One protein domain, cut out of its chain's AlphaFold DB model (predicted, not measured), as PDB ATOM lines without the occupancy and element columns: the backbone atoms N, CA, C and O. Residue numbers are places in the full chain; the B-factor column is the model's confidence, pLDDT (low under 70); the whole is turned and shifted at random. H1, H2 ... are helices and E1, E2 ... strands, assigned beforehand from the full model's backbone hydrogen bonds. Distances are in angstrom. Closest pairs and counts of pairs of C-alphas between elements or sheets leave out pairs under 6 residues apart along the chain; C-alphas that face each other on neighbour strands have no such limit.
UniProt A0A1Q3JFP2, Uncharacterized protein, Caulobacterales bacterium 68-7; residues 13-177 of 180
ATOM      1  N   TYR A  13      21.278 -26.571 -15.529       46.38
ATOM      2  CA  TYR A  13      21.357 -27.194 -16.854       46.38
ATOM      3  C   TYR A  13      20.289 -28.280 -17.100       46.38
ATOM      4  O   TYR A  13      20.067 -28.664 -18.248       46.38
ATOM      5  N   LEU A  14      19.592 -28.767 -16.063       49.72
ATOM      6  CA  LEU A  14      18.420 -29.646 -16.193       49.72
ATOM      7  C   LEU A  14      17.135 -28.873 -16.572       49.72
ATOM      8  O   LEU A  14      16.054 -29.467 -16.664       49.72
ATOM      9  N   GLY A  15      17.250 -27.566 -16.840       44.81
ATOM     10  CA  GLY A  15      16.181 -26.709 -17.356       44.81
ATOM     11  C   GLY A  15      15.349 -26.021 -16.273       44.81
ATOM     12  O   GLY A  15      14.184 -25.702 -16.524       44.81
ATOM     13  N   TRP A  16      15.908 -25.827 -15.076       54.25
ATOM     14  CA  TRP A  16      15.289 -25.071 -13.985       54.25
ATOM     15  C   TRP A  16      16.340 -24.202 -13.299       54.25
ATOM     16  O   TRP A  16      17.182 -24.732 -12.597       54.25
ATOM     17  N   GLU A  17      16.274 -22.891 -13.502       54.69
ATOM     18  CA  GLU A  17      17.094 -21.913 -12.782       54.69
ATOM     19  C   GLU A  17      16.547 -21.785 -11.350       54.69
ATOM     20  O   GLU A  17      15.412 -21.325 -11.150       54.69
ATOM     21  N   ASP A  18      17.296 -22.256 -10.349       64.88
ATOM     22  CA  ASP A  18      16.923 -22.034  -8.952       64.88
ATOM     23  C   ASP A  18      17.112 -20.548  -8.627       64.88
ATOM     24  O   ASP A  18      18.221 -20.060  -8.431       64.88
ATOM     25  N   THR A  19      15.998 -19.818  -8.548       66.81
ATOM     26  CA  THR A  19      15.948 -18.369  -8.275       66.81
ATOM     27  C   THR A  19      16.721 -17.913  -7.028       66.81
ATOM     28  O   THR A  19      16.971 -16.717  -6.866       66.81
ATOM     29  N   PHE A  20      17.051 -18.826  -6.109       76.94
ATOM     30  CA  PHE A  20      17.818 -18.517  -4.906       76.94
ATOM     31  C   PHE A  20      19.268 -18.995  -4.967       76.94
ATOM     32  O   PHE A  20      20.047 -18.609  -4.093       76.94
ATOM     33  N   ALA A  21      19.647 -19.810  -5.950       82.81
ATOM     34  CA  ALA A  21      21.023 -20.240  -6.104       82.81
ATOM     35  C   ALA A  21      21.928 -19.057  -6.453       82.81
ATOM     36  O   ALA A  21      21.558 -18.122  -7.165       82.81
ATOM     37  N   LYS A  22      23.137 -19.090  -5.895       88.06
ATOM     38  CA  LYS A  22      24.170 -18.096  -6.162       88.06
ATOM     39  C   LYS A  22      25.535 -18.773  -6.293       88.06
ATOM     40  O   LYS A  22      25.805 -19.716  -5.534       88.06
ATOM     41  N   PRO A  23      26.435 -18.280  -7.166       90.25
ATOM     42  CA  PRO A  23      27.776 -18.843  -7.330       90.25
ATOM     43  C   PRO A  23      28.572 -18.932  -6.018       90.25
ATOM     44  O   PRO A  23      29.380 -19.841  -5.826       90.25
ATOM     45  N   GLU A  24      28.331 -18.025  -5.070       93.44
ATOM     46  CA  GLU A  24      28.970 -18.016  -3.754       93.44
ATOM     47  C   GLU A  24      28.580 -19.233  -2.901       93.44
ATOM     48  O   GLU A  24      29.389 -19.726  -2.108       93.44
ATOM     49  N   PHE A  25      27.363 -19.754  -3.066       94.56
ATOM     50  CA  PHE A  25      26.872 -20.929  -2.339       94.56
ATOM     51  C   PHE A  25      27.530 -22.201  -2.877       94.56
ATOM     52  O   PHE A  25      28.076 -23.006  -2.115       94.56
ATOM     53  N   ALA A  26      27.597 -22.303  -4.203       92.12
ATOM     54  CA  ALA A  26      28.379 -23.292  -4.926       92.12
ATOM     55  C   ALA A  26      29.865 -23.267  -4.500       92.12
ATOM     56  O   ALA A  26      30.442 -24.304  -4.142       92.12
ATOM     57  N   ALA A  27      30.482 -22.082  -4.454       94.88
ATOM     58  CA  ALA A  27      31.866 -21.899  -4.018       94.88
ATOM     59  C   ALA A  27      32.082 -22.328  -2.557       94.88
ATOM     60  O   ALA A  27      33.072 -23.001  -2.249       94.88
ATOM     61  N   ARG A  28      31.140 -22.008  -1.659       96.44
ATOM     62  CA  ARG A  28      31.171 -22.458  -0.259       96.44
ATOM     63  C   ARG A  28      31.136 -23.983  -0.154       96.44
ATOM     64  O   ARG A  28      31.911 -24.544   0.621       96.44
ATOM     65  N   GLN A  29      30.304 -24.661  -0.946       96.19
ATOM     66  CA  GLN A  29      30.278 -26.124  -0.972       96.19
ATOM     67  C   GLN A  29      31.620 -26.705  -1.436       96.19
ATOM     68  O   GLN A  29      32.172 -27.585  -0.780       96.19
ATOM     69  N   ARG A  30      32.200 -26.167  -2.518       96.19
ATOM     70  CA  ARG A  30      33.518 -26.605  -3.015       96.19
ATOM     71  C   ARG A  30      34.624 -26.400  -1.981       96.19
ATOM     72  O   ARG A  30      35.514 -27.245  -1.861       96.19
ATOM     73  N   ALA A  31      34.565 -25.312  -1.212       96.69
ATOM     74  CA  ALA A  31      35.491 -25.087  -0.107       96.69
ATOM     75  C   ALA A  31      35.389 -26.203   0.947       96.69
ATOM     76  O   ALA A  31      36.420 -26.731   1.363       96.69
ATOM     77  N   TYR A  32      34.175 -26.638   1.306       97.69
ATOM     78  CA  TYR A  32      33.988 -27.791   2.192       97.69
ATOM     79  C   TYR A  32      34.466 -29.106   1.581       97.69
ATOM     80  O   TYR A  32      35.137 -29.863   2.274       97.69
ATOM     81  N   THR A  33      34.196 -29.371   0.299       96.12
ATOM     82  CA  THR A  33      34.708 -30.564  -0.399       96.12
ATOM     83  C   THR A  33      36.223 -30.670  -0.252       96.12
ATOM     84  O   THR A  33      36.733 -31.721   0.128       96.12
ATOM     85  N   LYS A  34      36.946 -29.561  -0.447       96.31
ATOM     86  CA  LYS A  34      38.400 -29.522  -0.261       96.31
ATOM     87  C   LYS A  34      38.813 -29.674   1.206       96.31
ATOM     88  O   LYS A  34      39.715 -30.455   1.498       96.31
ATOM     89  N   ALA A  35      38.181 -28.938   2.121       95.81
ATOM     90  CA  ALA A  35      38.528 -28.953   3.545       95.81
ATOM     91  C   ALA A  35      38.267 -30.313   4.216       95.81
ATOM     92  O   ALA A  35      39.001 -30.705   5.119       95.81
ATOM     93  N   LEU A  36      37.248 -31.036   3.751       96.12
ATOM     94  CA  LEU A  36      36.836 -32.347   4.256       96.12
ATOM     95  C   LEU A  36      37.395 -33.512   3.420       96.12
ATOM     96  O   LEU A  36      36.992 -34.653   3.636       96.12
ATOM     97  N   ALA A  37      38.310 -33.231   2.482       96.19
ATOM     98  CA  ALA A  37      38.953 -34.211   1.602       96.19
ATOM     99  C   ALA A  37      37.960 -35.139   0.869       96.19
ATOM    100  O   ALA A  37      38.188 -36.340   0.720       96.19
ATOM    101  N   LEU A  38      36.838 -34.577   0.418       95.31
ATOM    102  CA  LEU A  38      35.841 -35.293  -0.372       95.31
ATOM    103  C   LEU A  38      36.279 -35.338  -1.838       95.31
ATOM    104  O   LEU A  38      36.927 -34.413  -2.327       95.31
ATOM    105  N   ARG A  39      35.897 -36.406  -2.543       92.06
ATOM    106  CA  ARG A  39      36.208 -36.563  -3.971       92.06
ATOM    107  C   ARG A  39      35.424 -35.578  -4.832       92.06
ATOM    108  O   ARG A  39      36.022 -34.896  -5.653       92.06
ATOM    109  N   ASP A  40      34.126 -35.454  -4.568       90.12
ATOM    110  CA  ASP A  40      33.201 -34.691  -5.400       90.12
ATOM    111  C   ASP A  40      32.202 -33.891  -4.555       90.12
ATOM    112  O   ASP A  40      31.955 -34.187  -3.380       90.12
ATOM    113  N   VAL A  41      31.629 -32.852  -5.164       90.38
ATOM    114  CA  VAL A  41      30.420 -32.193  -4.650       90.38
ATOM    115  C   VAL A  41      29.215 -33.096  -4.900       90.38
ATOM    116  O   VAL A  41      29.149 -33.792  -5.909       90.38
ATOM    117  N   PHE A  42      28.250 -33.086  -3.987       88.44
ATOM    118  CA  PHE A  42      27.000 -33.815  -4.168       88.44
ATOM    119  C   PHE A  42      25.871 -33.107  -3.427       88.44
ATOM    120  O   PHE A  42      26.108 -32.370  -2.470       88.44
ATOM    121  N   THR A  43      24.632 -33.345  -3.836       84.88
ATOM    122  CA  THR A  43      23.443 -32.832  -3.150       84.88
ATOM    123  C   THR A  43      22.403 -33.942  -2.997       84.88
ATOM    124  O   THR A  43      22.299 -34.780  -3.891       84.88
ATOM    125  N   PRO A  44      21.619 -33.956  -1.906       90.06
ATOM    126  CA  PRO A  44      21.673 -33.015  -0.788       90.06
ATOM    127  C   PRO A  44      22.807 -33.354   0.199       90.06
ATOM    128  O   PRO A  44      22.925 -34.486   0.672       90.06
ATOM    129  N   GLN A  45      23.637 -32.363   0.534       94.94
ATOM    130  CA  GLN A  45      24.740 -32.488   1.492       94.94
ATOM    131  C   GLN A  45      24.454 -31.659   2.745       94.94
ATOM    132  O   GLN A  45      24.052 -30.503   2.655       94.94
ATOM    133  N   VAL A  46      24.729 -32.238   3.913       96.88
ATOM    134  CA  VAL A  46      24.730 -31.545   5.205       96.88
ATOM    135  C   VAL A  46      26.161 -31.451   5.708       96.88
ATOM    136  O   VAL A  46      26.857 -32.463   5.787       96.88
ATOM    137  N   VAL A  47      26.579 -30.247   6.094       97.81
ATOM    138  CA  VAL A  47      27.852 -29.989   6.777       97.81
ATOM    139  C   VAL A  47      27.552 -29.478   8.184       97.81
ATOM    140  O   VAL A  47      26.847 -28.486   8.342       97.81
ATOM    141  N   VAL A  48      28.101 -30.137   9.206       97.56
ATOM    142  CA  VAL A  48      27.917 -29.763  10.617       97.56
ATOM    143  C   VAL A  48      29.190 -29.092  11.123       97.56
ATOM    144  O   VAL A  48      30.276 -29.680  11.069       97.56
ATOM    145  N   ASP A  49      29.057 -27.842  11.572       96.25
ATOM    146  CA  ASP A  49      30.131 -26.976  12.087       96.25
ATOM    147  C   ASP A  49      31.370 -26.861  11.181       96.25
ATOM    148  O   ASP A  49      32.463 -26.543  11.644       96.25
ATOM    149  N   GLY A  50      31.252 -27.154   9.885       95.75
ATOM    150  CA  GLY A  50      32.407 -27.228   8.982       95.75
ATOM    151  C   GLY A  50      33.422 -28.323   9.340       95.75
ATOM    152  O   GLY A  50      34.577 -28.229   8.933       95.75
ATOM    153  N   ARG A  51      33.035 -29.327  10.142       95.19
ATOM    154  CA  ARG A  51      33.935 -30.393  10.636       95.19
ATOM    155  C   ARG A  51      33.632 -31.756  10.044       95.19
ATOM    156  O   ARG A  51      34.542 -32.540   9.805       95.19
ATOM    157  N   VAL A  52      32.351 -32.049   9.875       97.00
ATOM    158  CA  VAL A  52      31.854 -33.347   9.420       97.00
ATOM    159  C   VAL A  52      30.709 -33.130   8.451       97.00
ATOM    160  O   VAL A  52      30.073 -32.075   8.446       97.00
ATOM    161  N   GLN A  53      30.443 -34.136   7.627       97.31
ATOM    162  CA  GLN A  53      29.414 -34.054   6.605       97.31
ATOM    163  C   GLN A  53      28.746 -35.405   6.373       97.31
ATOM    164  O   GLN A  53      29.329 -36.456   6.641       97.31
ATOM    165  N   THR A  54      27.529 -35.367   5.848       97.19
ATOM    166  CA  THR A  54      26.799 -36.546   5.381       97.19
ATOM    167  C   THR A  54      25.788 -36.140   4.310       97.19
ATOM    168  O   THR A  54      25.508 -34.958   4.117       97.19
ATOM    169  N   SER A  55      25.214 -37.122   3.617       95.06
ATOM    170  CA  SER A  55      24.035 -36.893   2.782       95.06
ATOM    171  C   SER A  55      22.800 -36.639   3.639       95.06
ATOM    172  O   SER A  55      22.571 -37.361   4.614       95.06
ATOM    173  N   ALA A  56      21.990 -35.653   3.242       90.25
ATOM    174  CA  ALA A  56      20.701 -35.382   3.880       90.25
ATOM    175  C   ALA A  56      19.699 -36.533   3.678       90.25
ATOM    176  O   ALA A  56      18.756 -36.658   4.449       90.25
ATOM    177  N   ALA A  57      19.935 -37.422   2.703       91.00
ATOM    178  CA  ALA A  57      19.138 -38.633   2.497       91.00
ATOM    179  C   ALA A  57      19.306 -39.681   3.620       91.00
ATOM    180  O   ALA A  57      18.673 -40.732   3.585       91.00
ATOM    181  N   ARG A  58      20.177 -39.428   4.610       93.44
ATOM    182  CA  ARG A  58      20.408 -40.298   5.775       93.44
ATOM    183  C   ARG A  58      20.100 -39.536   7.074       93.44
ATOM    184  O   ARG A  58      21.047 -39.099   7.734       93.44
ATOM    185  N   PRO A  59      18.819 -39.364   7.449       93.38
ATOM    186  CA  PRO A  59      18.418 -38.541   8.596       93.38
ATOM    187  C   PRO A  59      19.072 -38.991   9.911       93.38
ATOM    188  O   PRO A  59      19.698 -38.174  10.582       93.38
ATOM    189  N   ASP A  60      19.099 -40.294  10.201       96.81
ATOM    190  CA  ASP A  60      19.762 -40.836  11.399       96.81
ATOM    191  C   ASP A  60      21.251 -40.469  11.476       96.81
ATOM    192  O   ASP A  60      21.812 -40.262  12.554       96.81
ATOM    193  N   ALA A  61      21.931 -40.412  10.326       97.00
ATOM    194  CA  ALA A  61      23.335 -40.020  10.273       97.00
ATOM    195  C   ALA A  61      23.497 -38.521  10.558       97.00
ATOM    196  O   ALA A  61      24.442 -38.137  11.245       97.00
ATOM    197  N   VAL A  62      22.580 -37.681  10.064       96.44
ATOM    198  CA  VAL A  62      22.558 -36.242  10.365       96.44
ATOM    199  C   VAL A  62      22.380 -36.028  11.865       96.44
ATOM    200  O   VAL A  62      23.199 -35.347  12.481       96.44
ATOM    201  N   GLU A  63      21.374 -36.658  12.471       96.44
ATOM    202  CA  GLU A  63      21.083 -36.526  13.902       96.44
ATOM    203  C   GLU A  63      22.263 -36.960  14.773       96.44
ATOM    204  O   GLU A  63      22.679 -36.228  15.676       96.44
ATOM    205  N   LYS A  64      22.878 -38.108  14.458       97.25
ATOM    206  CA  LYS A  64      24.072 -38.599  15.162       97.25
ATOM    207  C   LYS A  64      25.236 -37.613  15.072       97.25
ATOM    208  O   LYS A  64      25.889 -37.356  16.084       97.25
ATOM    209  N   LEU A  65      25.500 -37.050  13.891       96.81
ATOM    210  CA  LEU A  65      26.584 -36.080  13.711       96.81
ATOM    211  C   LEU A  65      26.312 -34.775  14.466       96.81
ATOM    212  O   LEU A  65      27.214 -34.275  15.137       96.81
ATOM    213  N   VAL A  66      25.084 -34.252  14.409       96.50
ATOM    214  CA  VAL A  66      24.680 -33.053  15.159       96.50
ATOM    215  C   VAL A  66      24.840 -33.281  16.662       96.50
ATOM    216  O   VAL A  66      25.485 -32.475  17.335       96.50
ATOM    217  N   ALA A  67      24.330 -34.397  17.186       96.69
ATOM    218  CA  ALA A  67      24.435 -34.732  18.603       96.69
ATOM    219  C   ALA A  67      25.895 -34.904  19.056       96.69
ATOM    220  O   ALA A  67      26.261 -34.473  20.151       96.69
ATOM    221  N   ALA A  68      26.749 -35.498  18.217       96.12
ATOM    222  CA  ALA A  68      28.176 -35.632  18.500       96.12
ATOM    223  C   ALA A  68      28.896 -34.272  18.509       96.12
ATOM    224  O   ALA A  68      29.688 -33.999  19.413       96.12
ATOM    225  N   GLN A  69      28.608 -33.390  17.544       94.75
ATOM    226  CA  GLN A  69      29.219 -32.057  17.505       94.75
ATOM    227  C   GLN A  69      28.728 -31.157  18.642       94.75
ATOM    228  O   GLN A  69      29.526 -30.414  19.206       94.75
ATOM    229  N   ALA A  70      27.464 -31.272  19.056       93.25
ATOM    230  CA  ALA A  70      26.924 -30.527  20.193       93.25
ATOM    231  C   ALA A  70      27.677 -30.796  21.512       93.25
ATOM    232  O   ALA A  70      27.739 -29.913  22.361       93.25
ATOM    233  N   LYS A  71      28.280 -31.983  21.661       93.38
ATOM    234  CA  LYS A  71      29.084 -32.380  22.832       93.38
ATOM    235  C   LYS A  71      30.561 -31.987  22.728       93.38
ATOM    236  O   LYS A  71      31.308 -32.193  23.679       93.38
ATOM    237  N   THR A  72      31.012 -31.478  21.581       89.88
ATOM    238  CA  THR A  72      32.411 -31.074  21.407       89.88
ATOM    239  C   THR A  72      32.664 -29.780  22.188       89.88
ATOM    240  O   THR A  72      31.961 -28.800  21.934       89.88
ATOM    241  N   PRO A  73      33.663 -29.730  23.091       87.62
ATOM    242  CA  PRO A  73      34.034 -28.496  23.774       87.62
ATOM    243  C   PRO A  73      34.397 -27.396  22.773       87.62
ATOM    244  O   PRO A  73      35.111 -27.642  21.795       87.62
ATOM    245  N   ARG A  74      33.907 -26.182  23.021       85.38
ATOM    246  CA  ARG A  74      34.205 -24.993  22.217       85.38
ATOM    247  C   ARG A  74      34.713 -23.891  23.140       85.38
ATOM    248  O   ARG A  74      34.223 -23.763  24.253       85.38
ATOM    249  N   ASP A  75      35.661 -23.113  22.636       89.12
ATOM    250  CA  ASP A  75      36.190 -21.905  23.276       89.12
ATOM    251  C   ASP A  75      36.097 -20.749  22.261       89.12
ATOM    252  O   ASP A  75      37.086 -20.407  21.601       89.12
ATOM    253  N   PRO A  76      34.868 -20.287  21.954       93.56
ATOM    254  CA  PRO A  76      34.661 -19.230  20.975       93.56
ATOM    255  C   PRO A  76      35.115 -17.879  21.547       93.56
ATOM    256  O   PRO A  76      34.901 -17.628  22.729       93.56
ATOM    257  N   PRO A  77      35.683 -16.974  20.730       96.12
ATOM    258  CA  PRO A  77      35.821 -15.586  21.151       96.12
ATOM    259  C   PRO A  77      34.438 -14.948  21.332       96.12
ATOM    260  O   PRO A  77      33.490 -15.313  20.631       96.12
ATOM    261  N   ASP A  78      34.360 -13.936  22.195       97.19
ATOM    262  CA  ASP A  78      33.169 -13.093  22.298       97.19
ATOM    263  C   ASP A  78      32.883 -12.405  20.959       97.19
ATOM    264  O   ASP A  78      33.795 -11.972  20.245       97.19
ATOM    265  N   MET A  79      31.605 -12.306  20.609       97.81
ATOM    266  CA  MET A  79      31.146 -11.619  19.409       97.81
ATOM    267  C   MET A  79      29.915 -10.786  19.740       97.81
ATOM    268  O   MET A  79      29.012 -11.266  20.419       97.81
ATOM    269  N   GLU A  80      29.859  -9.565  19.220       97.25
ATOM    270  CA  GLU A  80      28.735  -8.650  19.435       97.25
ATOM    271  C   GLU A  80      28.426  -7.857  18.162       97.25
ATOM    272  O   GLU A  80      29.333  -7.440  17.430       97.25
ATOM    273  N   PHE A  81      27.139  -7.623  17.911       95.12
ATOM    274  CA  PHE A  81      26.714  -6.557  17.014       95.12
ATOM    275  C   PHE A  81      26.806  -5.227  17.754       95.12
ATOM    276  O   PHE A  81      26.521  -5.140  18.946       95.12
ATOM    277  N   ARG A  82      27.218  -4.190  17.035       93.88
ATOM    278  CA  ARG A  82      27.303  -2.820  17.529       93.88
ATOM    279  C   ARG A  82      26.222  -1.983  16.867       93.88
ATOM    280  O   ARG A  82      25.975  -2.168  15.680       93.88
ATOM    281  N   HIS A  83      25.702  -1.007  17.609       86.88
ATOM    282  CA  HIS A  83      24.673  -0.046  17.174       86.88
ATOM    283  C   HIS A  83      25.082   0.878  16.009       86.88
ATOM    284  O   HIS A  83      24.373   1.818  15.672       86.88
ATOM    285  N   ASP A  84      26.281   0.703  15.454       89.12
ATOM    286  CA  ASP A  84      26.812   1.498  14.351       89.12
ATOM    287  C   ASP A  84      27.010   0.669  13.076       89.12
ATOM    288  O   ASP A  84      27.842   1.003  12.227       89.12
ATOM    289  N   GLY A  85      26.266  -0.435  12.939       92.00
ATOM    290  CA  GLY A  85      26.347  -1.293  11.759       92.00
ATOM    291  C   GLY A  85      27.647  -2.100  11.682       92.00
ATOM    292  O   GLY A  85      28.140  -2.404  10.593       92.00
ATOM    293  N   ARG A  86      28.262  -2.423  12.825       95.81
ATOM    294  CA  ARG A  86      29.514  -3.191  12.883       95.81
ATOM    295  C   ARG A  86      29.364  -4.445  13.724       95.81
ATOM    296  O   ARG A  86      28.486  -4.553  14.569       95.81
ATOM    297  N   VAL A  87      30.268  -5.395  13.513       97.81
ATOM    298  CA  VAL A  87      30.428  -6.562  14.383       97.81
ATOM    299  C   VAL A  87      31.819  -6.542  14.997       97.81
ATOM    300  O   VAL A  87      32.815  -6.352  14.291       97.81
ATOM    301  N   ALA A  88      31.900  -6.723  16.311       98.00
ATOM    302  CA  ALA A  88      33.158  -6.947  17.003       98.00
ATOM    303  C   ALA A  88      33.356  -8.433  17.277       98.00
ATOM    304  O   ALA A  88      32.430  -9.147  17.650       98.00
ATOM    305  N   VAL A  89      34.590  -8.883  17.076       98.38
ATOM    306  CA  VAL A  89      35.056 -10.224  17.421       98.38
ATOM    307  C   VAL A  89      36.224 -10.052  18.376       98.38
ATOM    308  O   VAL A  89      37.181  -9.350  18.045       98.38
ATOM    309  N   GLY A  90      36.141 -10.669  19.550       98.19
ATOM    310  CA  GLY A  90      37.141 -10.609  20.607       98.19
ATOM    311  C   GLY A  90      38.416 -11.397  20.305       98.19
ATOM    312  O   GLY A  90      38.676 -11.850  19.183       98.19
ATOM    313  N   SER A  91      39.250 -11.539  21.333       97.06
ATOM    314  CA  SER A  91      40.422 -12.414  21.302       97.06
ATOM    315  C   SER A  91      40.024 -13.871  21.484       97.06
ATOM    316  O   SER A  91      39.071 -14.171  22.193       97.06
ATOM    317  N   GLY A  92      40.795 -14.780  20.899       95.31
ATOM    318  CA  GLY A  92      40.585 -16.210  21.082       95.31
ATOM    319  C   GLY A  92      41.608 -17.049  20.319       95.31
ATOM    320  O   GLY A  92      42.464 -16.506  19.611       95.31
ATOM    321  N   PRO A  93      41.529 -18.382  20.424       91.81
ATOM    322  CA  PRO A  93      42.456 -19.272  19.744       91.81
ATOM    323  C   PRO A  93      42.307 -19.173  18.219       91.81
ATOM    324  O   PRO A  93      41.280 -19.531  17.639       91.81
ATOM    325  N   SER A  94      43.368 -18.719  17.543       89.00
ATOM    326  CA  SER A  94      43.391 -18.647  16.080       89.00
ATOM    327  C   SER A  94      43.559 -20.042  15.466       89.00
ATOM    328  O   SER A  94      44.483 -20.771  15.836       89.00
ATOM    329  N   PRO A  95      42.737 -20.428  14.476       88.44
ATOM    330  CA  PRO A  95      42.931 -21.675  13.756       88.44
ATOM    331  C   PRO A  95      44.185 -21.595  12.875       88.44
ATOM    332  O   PRO A  95      44.617 -20.519  12.446       88.44
ATOM    333  N   ARG A  96      44.764 -22.762  12.569       87.06
ATOM    334  CA  ARG A  96      45.886 -22.870  11.630       87.06
ATOM    335  C   ARG A  96      45.444 -22.359  10.256       87.06
ATOM    336  O   ARG A  96      44.451 -22.832   9.718       87.06
ATOM    337  N   GLY A  97      46.190 -21.407   9.700       90.75
ATOM    338  CA  GLY A  97      45.833 -20.742   8.440       90.75
ATOM    339  C   GLY A  97      44.905 -19.528   8.588       90.75
ATOM    340  O   GLY A  97      44.568 -18.925   7.574       90.75
ATOM    341  N   GLY A  98      44.543 -19.143   9.817       94.81
ATOM    342  CA  GLY A  98      43.718 -17.969  10.106       94.81
ATOM    343  C   GLY A  98      42.214 -18.236  10.022       94.81
ATOM    344  O   GLY A  98      41.761 -19.260   9.505       94.81
ATOM    345  N   GLY A  99      41.439 -17.319  10.595       96.56
ATOM    346  CA  GLY A  99      39.984 -17.302  10.547       96.56
ATOM    347  C   GLY A  99      39.449 -16.263   9.564       96.56
ATOM    348  O   GLY A  99      40.141 -15.331   9.155       96.56
ATOM    349  N   GLU A 100      38.186 -16.419   9.211       97.75
ATOM    350  CA  GLU A 100      37.411 -15.549   8.343       97.75
ATOM    351  C   GLU A 100      36.064 -15.281   9.005       97.75
ATOM    352  O   GLU A 100      35.417 -16.193   9.522       97.75
ATOM    353  N   VAL A 101      35.660 -14.017   8.993       98.31
ATOM    354  CA  VAL A 101      34.366 -13.568   9.494       98.31
ATOM    355  C   VAL A 101      33.427 -13.431   8.306       98.31
ATOM    356  O   VAL A 101      33.730 -12.716   7.347       98.31
ATOM    357  N   TRP A 102      32.301 -14.127   8.375       98.38
ATOM    358  CA  TRP A 102      31.280 -14.166   7.336       98.38
ATOM    359  C   TRP A 102      29.965 -13.637   7.882       98.38
ATOM    360  O   TRP A 102      29.522 -14.089   8.931       98.38
ATOM    361  N   LEU A 103      29.322 -12.734   7.152       97.81
ATOM    362  CA  LEU A 103      27.909 -12.427   7.318       97.81
ATOM    363  C   LEU A 103      27.104 -13.387   6.446       97.81
ATOM    364  O   LEU A 103      27.429 -13.570   5.274       97.81
ATOM    365  N   VAL A 104      26.046 -13.965   6.998       97.38
ATOM    366  CA  VAL A 104      25.042 -14.719   6.249       97.38
ATOM    367  C   VAL A 104      23.680 -14.102   6.523       97.38
ATOM    368  O   VAL A 104      23.321 -13.922   7.685       97.38
ATOM    369  N   ARG A 105      22.917 -13.812   5.465       95.81
ATOM    370  CA  ARG A 105      21.510 -13.414   5.568       95.81
ATOM    371  C   ARG A 105      20.609 -14.495   5.019       95.81
ATOM    372  O   ARG A 105      20.884 -15.035   3.945       95.81
ATOM    373  N   TYR A 106      19.539 -14.798   5.733       94.88
ATOM    374  CA  TYR A 106      18.601 -15.845   5.350       94.88
ATOM    375  C   TYR A 106      17.157 -15.418   5.587       94.88
ATOM    376  O   TYR A 106      16.869 -14.632   6.485       94.88
ATOM    377  N   ASP A 107      16.253 -15.947   4.769       93.19
ATOM    378  CA  ASP A 107      14.817 -15.819   4.991       93.19
ATOM    379  C   ASP A 107      14.380 -16.915   5.978       93.19
ATOM    380  O   ASP A 107      14.511 -18.103   5.653       93.19
ATOM    381  N   PRO A 108      13.911 -16.564   7.192       93.31
ATOM    382  CA  PRO A 108      13.490 -17.552   8.185       93.31
ATOM    383  C   PRO A 108      12.159 -18.225   7.815       93.31
ATOM    384  O   PRO A 108      11.813 -19.274   8.369       93.31
ATOM    385  N   ARG A 109      11.388 -17.644   6.884       90.94
ATOM    386  CA  ARG A 109      10.076 -18.166   6.498       90.94
ATOM    387  C   ARG A 109      10.238 -19.430   5.650       90.94
ATOM    388  O   ARG A 109      11.162 -19.501   4.834       90.94
ATOM    389  N   PRO A 110       9.332 -20.413   5.794       87.44
ATOM    390  CA  PRO A 110       9.281 -21.547   4.884       87.44
ATOM    391  C   PRO A 110       9.140 -21.071   3.435       87.44
ATOM    392  O   PRO A 110       8.298 -20.228   3.141       87.44
ATOM    393  N   GLN A 111       9.965 -21.622   2.553       82.50
ATOM    394  CA  GLN A 111       9.916 -21.396   1.116       82.50
ATOM    395  C   GLN A 111       9.497 -22.697   0.442       82.50
ATOM    396  O   GLN A 111      10.170 -23.723   0.576       82.50
ATOM    397  N   GLU A 112       8.387 -22.650  -0.284       78.19
ATOM    398  CA  GLU A 112       7.924 -23.766  -1.100       78.19
ATOM    399  C   GLU A 112       8.622 -23.740  -2.455       78.19
ATOM    400  O   GLU A 112       8.505 -22.784  -3.224       78.19
ATOM    401  N   VAL A 113       9.337 -24.819  -2.765       72.69
ATOM    402  CA  VAL A 113       9.972 -25.009  -4.067       72.69
ATOM    403  C   VAL A 113       9.297 -26.178  -4.766       72.69
ATOM    404  O   VAL A 113       9.424 -27.329  -4.352       72.69
ATOM    405  N   VAL A 114       8.576 -25.887  -5.845       67.75
ATOM    406  CA  VAL A 114       7.982 -26.920  -6.699       67.75
ATOM    407  C   VAL A 114       9.059 -27.475  -7.623       67.75
ATOM    408  O   VAL A 114       9.583 -26.761  -8.478       67.75
ATOM    409  N   VAL A 115       9.361 -28.764  -7.491       66.56
ATOM    410  CA  VAL A 115      10.321 -29.463  -8.346       66.56
ATOM    411  C   VAL A 115       9.708 -29.636  -9.732       66.56
ATOM    412  O   VAL A 115       8.803 -30.443  -9.949       66.56
ATOM    413  N   ARG A 116      10.186 -28.858 -10.707       61.78
ATOM    414  CA  ARG A 116       9.572 -28.810 -12.043       61.78
ATOM    415  C   ARG A 116       9.999 -29.950 -12.975       61.78
ATOM    416  O   ARG A 116       9.270 -30.231 -13.928       61.78
ATOM    417  N   ARG A 117      11.139 -30.618 -12.735       56.97
ATOM    418  CA  ARG A 117      11.694 -31.716 -13.565       56.97
ATOM    419  C   ARG A 117      12.580 -32.674 -12.744       56.97
ATOM    420  O   ARG A 117      12.923 -32.365 -11.611       56.97
ATOM    421  N   GLY A 118      12.945 -33.821 -13.326       63.84
ATOM    422  CA  GLY A 118      13.720 -34.890 -12.674       63.84
ATOM    423  C   GLY A 118      12.842 -35.987 -12.062       63.84
ATOM    424  O   GLY A 118      11.622 -35.960 -12.210       63.84
ATOM    425  N   GLU A 119      13.460 -36.949 -11.374       64.94
ATOM    426  CA  GLU A 119      12.763 -38.079 -10.726       64.94
ATOM    427  C   GLU A 119      11.742 -37.612  -9.670       64.94
ATOM    428  O   GLU A 119      10.691 -38.220  -9.500       64.94
ATOM    429  N   ASN A 120      11.991 -36.451  -9.054       62.81
ATOM    430  CA  ASN A 120      11.114 -35.831  -8.058       62.81
ATOM    431  C   ASN A 120      10.124 -34.811  -8.651       62.81
ATOM    432  O   ASN A 120       9.568 -33.993  -7.917       62.81
ATOM    433  N   ARG A 121       9.905 -34.809  -9.976       67.69
ATOM    434  CA  ARG A 121       9.004 -33.849 -10.637       67.69
ATOM    435  C   ARG A 121       7.607 -33.858 -10.009       67.69
ATOM    436  O   ARG A 121       6.984 -34.905  -9.880       67.69
ATOM    437  N   GLY A 122       7.082 -32.666  -9.730       66.75
ATOM    438  CA  GLY A 122       5.748 -32.453  -9.166       66.75
ATOM    439  C   GLY A 122       5.709 -32.479  -7.639       66.75
ATOM    440  O   GLY A 122       4.666 -32.176  -7.067       66.75
ATOM    441  N   GLN A 123       6.823 -32.794  -6.974       71.25
ATOM    442  CA  GLN A 123       6.925 -32.669  -5.525       71.25
ATOM    443  C   GLN A 123       7.166 -31.209  -5.127       71.25
ATOM    444  O   GLN A 123       7.937 -30.497  -5.774       71.25
ATOM    445  N   THR A 124       6.542 -30.778  -4.033       71.19
ATOM    446  CA  THR A 124       6.857 -29.508  -3.370       71.19
ATOM    447  C   THR A 124       7.804 -29.787  -2.215       71.19
ATOM    448  O   THR A 124       7.484 -30.560  -1.313       71.19
ATOM    449  N   VAL A 125       8.975 -29.156  -2.238       75.81
ATOM    450  CA  VAL A 125       9.963 -29.245  -1.163       75.81
ATOM    451  C   VAL A 125       9.879 -27.982  -0.321       75.81
ATOM    452  O   VAL A 125      10.050 -26.874  -0.824       75.81
ATOM    453  N   ASN A 126       9.645 -28.164   0.977       80.81
ATOM    454  CA  ASN A 126       9.671 -27.085   1.952       80.81
ATOM    455  C   ASN A 126      11.100 -26.837   2.431       80.81
ATOM    456  O   ASN A 126      11.677 -27.661   3.143       80.81
ATOM    457  N   GLN A 127      11.651 -25.685   2.066       84.12
ATOM    458  CA  GLN A 127      12.943 -25.206   2.545       84.12
ATOM    459  C   GLN A 127      12.730 -24.199   3.680       84.12
ATOM    460  O   GLN A 127      11.775 -23.429   3.666       84.12
ATOM    461  N   LYS A 128      13.614 -24.180   4.678       90.94
ATOM    462  CA  LYS A 128      13.614 -23.173   5.754       90.94
ATOM    463  C   LYS A 128      14.988 -22.536   5.860       90.94
ATOM    464  O   LYS A 128      15.976 -23.165   5.485       90.94
ATOM    465  N   ASN A 129      15.048 -21.323   6.405       94.50
ATOM    466  CA  ASN A 129      16.290 -20.572   6.582       94.50
ATOM    467  C   ASN A 129      17.095 -20.500   5.274       94.50
ATOM    468  O   ASN A 129      18.286 -20.826   5.235       94.50
ATOM    469  N   VAL A 130      16.406 -20.147   4.185       93.62
ATOM    470  CA  VAL A 130      17.003 -20.092   2.847       93.62
ATOM    471  C   VAL A 130      17.951 -18.911   2.799       93.62
ATOM    472  O   VAL A 130      17.540 -17.762   2.959       93.62
ATOM    473  N   VAL A 131      19.233 -19.193   2.598       95.12
ATOM    474  CA  VAL A 131      20.265 -18.167   2.529       95.12
ATOM    475  C   VAL A 131      20.062 -17.338   1.271       95.12
ATOM    476  O   VAL A 131      19.944 -17.859   0.166       95.12
ATOM    477  N   ARG A 132      20.029 -16.020   1.456       92.38
ATOM    478  CA  ARG A 132      19.878 -15.027   0.389       92.38
ATOM    479  C   ARG A 132      21.177 -14.284   0.128       92.38
ATOM    480  O   ARG A 132      21.369 -13.764  -0.968       92.38
ATOM    481  N   GLU A 133      22.086 -14.253   1.094       93.44
ATOM    482  CA  GLU A 133      23.362 -13.563   0.964       93.44
ATOM    483  C   GLU A 133      24.435 -14.199   1.853       93.44
ATOM    484  O   GLU A 133      24.167 -14.594   2.988       93.44
ATOM    485  N   ILE A 134      25.665 -14.258   1.342       95.81
ATOM    486  CA  ILE A 134      26.863 -14.527   2.133       95.81
ATOM    487  C   ILE A 134      27.957 -13.528   1.752       95.81
ATOM    488  O   ILE A 134      28.297 -13.392   0.581       95.81
ATOM    489  N   VAL A 135      28.524 -12.839   2.742       95.81
ATOM    490  CA  VAL A 135      29.564 -11.821   2.537       95.81
ATOM    491  C   VAL A 135      30.739 -12.084   3.461       95.81
ATOM    492  O   VAL A 135      30.578 -12.300   4.662       95.81
ATOM    493  N   ARG A 136      31.953 -12.024   2.913       97.56
ATOM    494  CA  ARG A 136      33.180 -12.060   3.708       97.56
ATOM    495  C   ARG A 136      33.457 -10.677   4.291       97.56
ATOM    496  O   ARG A 136      33.817  -9.768   3.553       97.56
ATOM    497  N   LEU A 137      33.364 -10.540   5.610       97.81
ATOM    498  CA  LEU A 137      33.647  -9.285   6.314       97.81
ATOM    499  C   LEU A 137      35.152  -9.056   6.509       97.81
ATOM    500  O   LEU A 137      35.626  -7.921   6.491       97.81
ATOM    501  N   GLY A 138      35.936 -10.127   6.672       97.94
ATOM    502  CA  GLY A 138      37.394 -10.020   6.741       97.94
ATOM    503  C   GLY A 138      38.089 -11.192   7.426       97.94
ATOM    504  O   GLY A 138      37.462 -12.153   7.857       97.94
ATOM    505  N   ALA A 139      39.418 -11.110   7.508       97.75
ATOM    506  CA  ALA A 139      40.245 -12.101   8.197       97.75
ATOM    507  C   ALA A 139      40.353 -11.812   9.703       97.75
ATOM    508  O   ALA A 139      40.481 -10.653  10.105       97.75
ATOM    509  N   TRP A 140      40.414 -12.870  10.507       97.88
ATOM    510  CA  TRP A 140      40.623 -12.840  11.953       97.88
ATOM    511  C   TRP A 140      41.797 -13.747  12.336       97.88
ATOM    512  O   TRP A 140      41.903 -14.871  11.853       97.88
ATOM    513  N   ALA A 141      42.686 -13.271  13.207       96.12
ATOM    514  CA  ALA A 141      43.929 -13.966  13.567       96.12
ATOM    515  C   ALA A 141      44.095 -14.138  15.088       96.12
ATOM    516  O   ALA A 141      45.210 -14.106  15.602       96.12
ATOM    517  N   GLY A 142      42.985 -14.259  15.826       96.06
ATOM    518  CA  GLY A 142      42.998 -14.440  17.283       96.06
ATOM    519  C   GLY A 142      43.023 -13.153  18.109       96.06
ATOM    520  O   GLY A 142      42.961 -13.213  19.334       96.06
ATOM    521  N   ARG A 143      43.109 -11.985  17.461       96.75
ATOM    522  CA  ARG A 143      43.105 -10.671  18.122       96.75
ATOM    523  C   ARG A 143      41.762  -9.961  17.941       96.75
ATOM    524  O   ARG A 143      41.145 -10.156  16.890       96.75
ATOM    525  N   PRO A 144      41.356  -9.102  18.897       98.00
ATOM    526  CA  PRO A 144      40.132  -8.329  18.773       98.00
ATOM    527  C   PRO A 144      40.117  -7.497  17.490       98.00
ATOM    528  O   PRO A 144      41.108  -6.844  17.151       98.00
ATOM    529  N   ARG A 145      39.001  -7.530  16.762       98.25
ATOM    530  CA  ARG A 145      38.818  -6.774  15.521       98.25
ATOM    531  C   ARG A 145      37.349  -6.444  15.292       98.25
ATOM    532  O   ARG A 145      36.468  -7.225  15.634       98.25
ATOM    533  N   VAL A 146      37.113  -5.291  14.675       98.12
ATOM    534  CA  VAL A 146      35.786  -4.810  14.283       98.12
ATOM    535  C   VAL A 146      35.670  -4.843  12.763       98.12
ATOM    536  O   VAL A 146      36.636  -4.516  12.065       98.12
ATOM    537  N   TYR A 147      34.499  -5.219  12.258       98.12
ATOM    538  CA  TYR A 147      34.199  -5.290  10.830       98.12
ATOM    539  C   TYR A 147      32.917  -4.528  10.515       98.12
ATOM    540  O   TYR A 147      31.942  -4.623  11.259       98.12
ATOM    541  N   SER A 148      32.914  -3.799   9.402       96.94
ATOM    542  CA  SER A 148      31.705  -3.173   8.867       96.94
ATOM    543  C   SER A 148      30.755  -4.235   8.329       96.94
ATOM    544  O   SER A 148      31.178  -5.119   7.584       96.94
ATOM    545  N   VAL A 149      29.481  -4.130   8.690       95.25
ATOM    546  CA  VAL A 149      28.406  -4.961   8.151       95.25
ATOM    547  C   VAL A 149      27.735  -4.151   7.035       95.25
ATOM    548  O   VAL A 149      27.302  -3.029   7.289       95.25
ATOM    549  N   PRO A 150      27.666  -4.655   5.788       92.75
ATOM    550  CA  PRO A 150      26.924  -3.976   4.726       92.75
ATOM    551  C   PRO A 150      25.468  -3.784   5.150       92.75
ATOM    552  O   PRO A 150      24.912  -4.690   5.762       92.75
ATOM    553  N   ALA A 151      24.817  -2.674   4.809       87.88
ATOM    554  CA  ALA A 151      23.381  -2.528   5.052       87.88
ATOM    555  C   ALA A 151      22.567  -3.562   4.242       87.88
ATOM    556  O   ALA A 151      23.046  -4.104   3.244       87.88
ATOM    557  N   THR A 152      21.339  -3.852   4.672       82.44
ATOM    558  CA  THR A 152      20.332  -4.557   3.861       82.44
ATOM    559  C   THR A 152      19.109  -3.669   3.731       82.44
ATOM    560  O   THR A 152      18.722  -3.020   4.698       82.44
ATOM    561  N   ALA A 153      18.514  -3.644   2.542       74.94
ATOM    562  CA  ALA A 153      17.215  -3.015   2.320       74.94
ATOM    563  C   ALA A 153      16.043  -3.972   2.614       74.94
ATOM    564  O   ALA A 153      14.906  -3.525   2.702       74.94
ATOM    565  N   ASP A 154      16.315  -5.275   2.744       81.31
ATOM    566  CA  ASP A 154      15.318  -6.302   3.054       81.31
ATOM    567  C   ASP A 154      15.265  -6.520   4.572       81.31
ATOM    568  O   ASP A 154      16.207  -7.055   5.172       81.31
ATOM    569  N   ASP A 155      14.179  -6.055   5.186       79.00
ATOM    570  CA  ASP A 155      13.900  -6.149   6.619       79.00
ATOM    571  C   ASP A 155      13.387  -7.539   7.036       79.00
ATOM    572  O   ASP A 155      13.488  -7.908   8.214       79.00
ATOM    573  N   GLY A 156      12.926  -8.344   6.075       87.50
ATOM    574  CA  GLY A 156      12.429  -9.701   6.278       87.50
ATOM    575  C   GLY A 156      13.525 -10.747   6.485       87.50
ATOM    576  O   GLY A 156      13.228 -11.855   6.933       87.50
ATOM    577  N   LEU A 157      14.787 -10.417   6.196       91.88
ATOM    578  CA  LEU A 157      15.910 -11.334   6.397       91.88
ATOM    579  C   LEU A 157      16.430 -11.294   7.832       91.88
ATOM    580  O   LEU A 157      16.598 -10.230   8.429       91.88
ATOM    581  N   GLU A 158      16.775 -12.462   8.361       94.19
ATOM    582  CA  GLU A 158      17.601 -12.598   9.556       94.19
ATOM    583  C   GLU A 158      19.084 -12.635   9.179       94.19
ATOM    584  O   GLU A 158      19.453 -12.907   8.034       94.19
ATOM    585  N   SER A 159      19.950 -12.326  10.143       94.88
ATOM    586  CA  SER A 159      21.398 -12.325   9.956       94.88
ATOM    587  C   SER A 159      22.087 -13.206  10.994       94.88
ATOM    588  O   SER A 159      21.643 -13.364  12.133       94.88
ATOM    589  N   VAL A 160      23.197 -13.803  10.575       97.56
ATOM    590  CA  VAL A 160      24.113 -14.518  11.455       97.56
ATOM    591  C   VAL A 160      25.542 -14.248  11.013       97.56
ATOM    592  O   VAL A 160      25.863 -14.304   9.823       97.56
ATOM    593  N   VAL A 161      26.418 -13.962  11.973       98.12
ATOM    594  CA  VAL A 161      27.856 -13.853  11.731       98.12
ATOM    595  C   VAL A 161      28.532 -15.152  12.139       98.12
ATOM    596  O   VAL A 161      28.340 -15.656  13.244       98.12
ATOM    597  N   LEU A 162      29.338 -15.697  11.235       98.12
ATOM    598  CA  LEU A 162      30.130 -16.898  11.451       98.12
ATOM    599  C   LEU A 162      31.601 -16.513  11.538       98.12
ATOM    600  O   LEU A 162      32.142 -15.913  10.609       98.12
ATOM    601  N   LEU A 163      32.271 -16.928  12.608       97.94
ATOM    602  CA  LEU A 163      33.724 -16.995  12.626       97.94
ATOM    603  C   LEU A 163      34.141 -18.408  12.218       97.94
ATOM    604  O   LEU A 163      33.896 -19.377  12.940       97.94
ATOM    605  N   GLN A 164      34.779 -18.529  11.060       97.50
ATOM    606  CA  GLN A 164      35.119 -19.805  10.441       97.50
ATOM    607  C   GLN A 164      36.619 -19.888  10.157       97.50
ATOM    608  O   GLN A 164      37.232 -18.905   9.764       97.50
ATOM    609  N   GLY A 165      37.238 -21.056  10.330       97.00
ATOM    610  CA  GLY A 165      38.589 -21.293   9.821       97.00
ATOM    611  C   GLY A 165      38.645 -21.064   8.308       97.00
ATOM    612  O   GLY A 165      37.703 -21.407   7.594       97.00
ATOM    613  N   ALA A 166      39.743 -20.490   7.818       94.75
ATOM    614  CA  ALA A 166      39.876 -20.145   6.408       94.75
ATOM    615  C   ALA A 166      39.645 -21.346   5.474       94.75
ATOM    616  O   ALA A 166      39.880 -22.499   5.843       94.75
ATOM    617  N   LYS A 167      39.235 -21.061   4.230       94.06
ATOM    618  CA  LYS A 167      39.084 -22.065   3.154       94.06
ATOM    619  C   LYS A 167      38.090 -23.189   3.492       94.06
ATOM    620  O   LYS A 167      38.346 -24.350   3.189       94.06
ATOM    621  N   GLY A 168      36.958 -22.842   4.106       93.31
ATOM    622  CA  GLY A 168      35.912 -23.812   4.458       93.31
ATOM    623  C   GLY A 168      36.237 -24.649   5.697       93.31
ATOM    624  O   GLY A 168      35.695 -25.736   5.860       93.31
ATOM    625  N   GLY A 169      37.127 -24.161   6.566       95.31
ATOM    626  CA  GLY A 169      37.464 -24.825   7.820       95.31
ATOM    627  C   GLY A 169      36.311 -24.835   8.828       95.31
ATOM    628  O   GLY A 169      35.190 -24.403   8.550       95.31
ATOM    629  N   ARG A 170      36.601 -25.311  10.043       95.38
ATOM    630  CA  ARG A 170      35.611 -25.405  11.125       95.38
ATOM    631  C   ARG A 170      34.970 -24.049  11.443       95.38
ATOM    632  O   ARG A 170      35.668 -23.039  11.514       95.38
ATOM    633  N   ILE A 171      33.674 -24.042  11.713       96.44
ATOM    634  CA  ILE A 171      32.974 -22.916  12.330       96.44
ATOM    635  C   ILE A 171      33.323 -22.932  13.821       96.44
ATOM    636  O   ILE A 171      33.214 -23.963  14.481       96.44
ATOM    637  N   MET A 172      33.821 -21.809  14.328       95.31
ATOM    638  CA  MET A 172      34.319 -21.677  15.699       95.31
ATOM    639  C   MET A 172      33.345 -20.921  16.591       95.31
ATOM    640  O   MET A 172      33.213 -21.272  17.757       95.31
ATOM    641  N   ALA A 173      32.663 -19.917  16.040       96.06
ATOM    642  CA  ALA A 173      31.664 -19.129  16.745       96.06
ATOM    643  C   ALA A 173      30.549 -18.693  15.789       96.06
ATOM    644  O   ALA A 173      30.756 -18.582  14.574       96.06
ATOM    645  N   VAL A 174      29.367 -18.478  16.361       96.81
ATOM    646  CA  VAL A 174      28.138 -18.104  15.664       96.81
ATOM    647  C   VAL A 174      27.463 -17.011  16.482       96.81
ATOM    648  O   VAL A 174      27.177 -17.229  17.657       96.81
ATOM    649  N   LEU A 175      27.192 -15.867  15.860       97.31
ATOM    650  CA  LEU A 175      26.453 -14.755  16.453       97.31
ATOM    651  C   LEU A 175      25.169 -14.522  15.645       97.31
ATOM    652  O   LEU A 175      25.247 -13.932  14.564       97.31
ATOM    653  N   PRO A 176      24.004 -15.006  16.105       94.50
ATOM    654  CA  PRO A 176      22.724 -14.639  15.509       94.50
ATOM    655  C   PRO A 176      22.346 -13.206  15.905       94.50
ATOM    656  O   PRO A 176      22.715 -12.741  16.982       94.50
ATOM    657  N   GLY A 177      21.588 -12.519  15.054       86.00
ATOM    658  CA  GLY A 177      21.076 -11.177  15.336       86.00
ATOM    659  C   GLY A 177      21.237 -10.236  14.152       86.00
ATOM    660  O   GLY A 177      21.761 -10.620  13.106       86.00
TER     661      GLY A 177
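This is residues 13 to 177 of the 180 residues of an uncharacterized protein of Caulobacterales bacterium 68-7 (UniProt A0A1Q3JFP2). What does the model look like? Two antiparallel sheets, E8-E5-E10-E11 and the smaller E3-E4-E9, make a sandwich, that is two sheets face to face, with their strands crossed at 43 degrees; beyond one end of it the hairpin E6-E7 reaches away as an arm. To one side is a small unit, the hairpin E1-E2 with H2 packed on it, and H1 runs from strand E8 toward that hairpin. What are the counts and the size? The printed part has 165 residues with two named helices and eleven named strands, in the order H1 E1 E2 H2 E3 to E11, class mixed, helices and strands. It is compact, with a radius of gyration of the C-alphas of 17.1 A and spans of 50 by 37 by 26 A.

What comes first? H1, residues 23 to 35, begins with C-alpha 23 at (27.776, -18.843, -7.330) and is 18.3 A long. E1 is residues 45 to 48, E2 residues 52 to 55, and H2 residues 59 to 70, 16.5 A long. Which strands follow? E3 is residues 79 to 82, E4 86 to 89, E5 99 to 107, 25.8 A long, E6 111 to 114 and E7 124 to 127. E8 is residues 130 to 140, 26.3 A long, E9 145 to 148, E10 158 to 165, 22.7 A long, and E11 171 to 176, ending with C-alpha 176 at (22.724, -14.639, 15.509).

How is the sandwich built? In the larger, twisted sheet, N 103 of E5 and O 135 of E8 are 2.8 A apart, N 102 of E5 and O 162 of E10 2.9 A, and N 161 of E10 and O 175 of E11 2.8 A, each within hydrogen-bond range. In the other sheet, N 82 and O 86 of the hairpin E3 and E4 are 2.8 A apart, and N 87 of E4 and O 147 of E9 are 2.9 A apart, both within hydrogen-bond range. The closest C-alphas of E8 and E9 are those of Leu 137 and Tyr 147, 6.1 A apart. What of the other parts? E8 bends by 60 degrees at residue 133, and E7 runs on into it at 30 degrees; in the hairpin E6 and E7, N 113 and O 125 are 2.9 A apart. H1 only grazes the larger sheet, its closest C-alphas to E8 being those of Glu 24 and Ile 134, 7.2 A. In the hairpin E1 and E2, N 46 and O 54 are 2.8 A apart, and the closest C-alphas of E2 and H2 are those of Thr 54 and Val 62, 6.6 A. In H1 and H2 every O i to N i+4 pair is within hydrogen-bond range.

How far does it reach? The two C-alphas farthest apart, those of Gly 122 and Arg 143, are 51.1 A apart. Is it unbroken and confident? The printed part has no cut and no long link. Its mean pLDDT is 89.8, with residues 13 to 19 and 114 to 122 under 70.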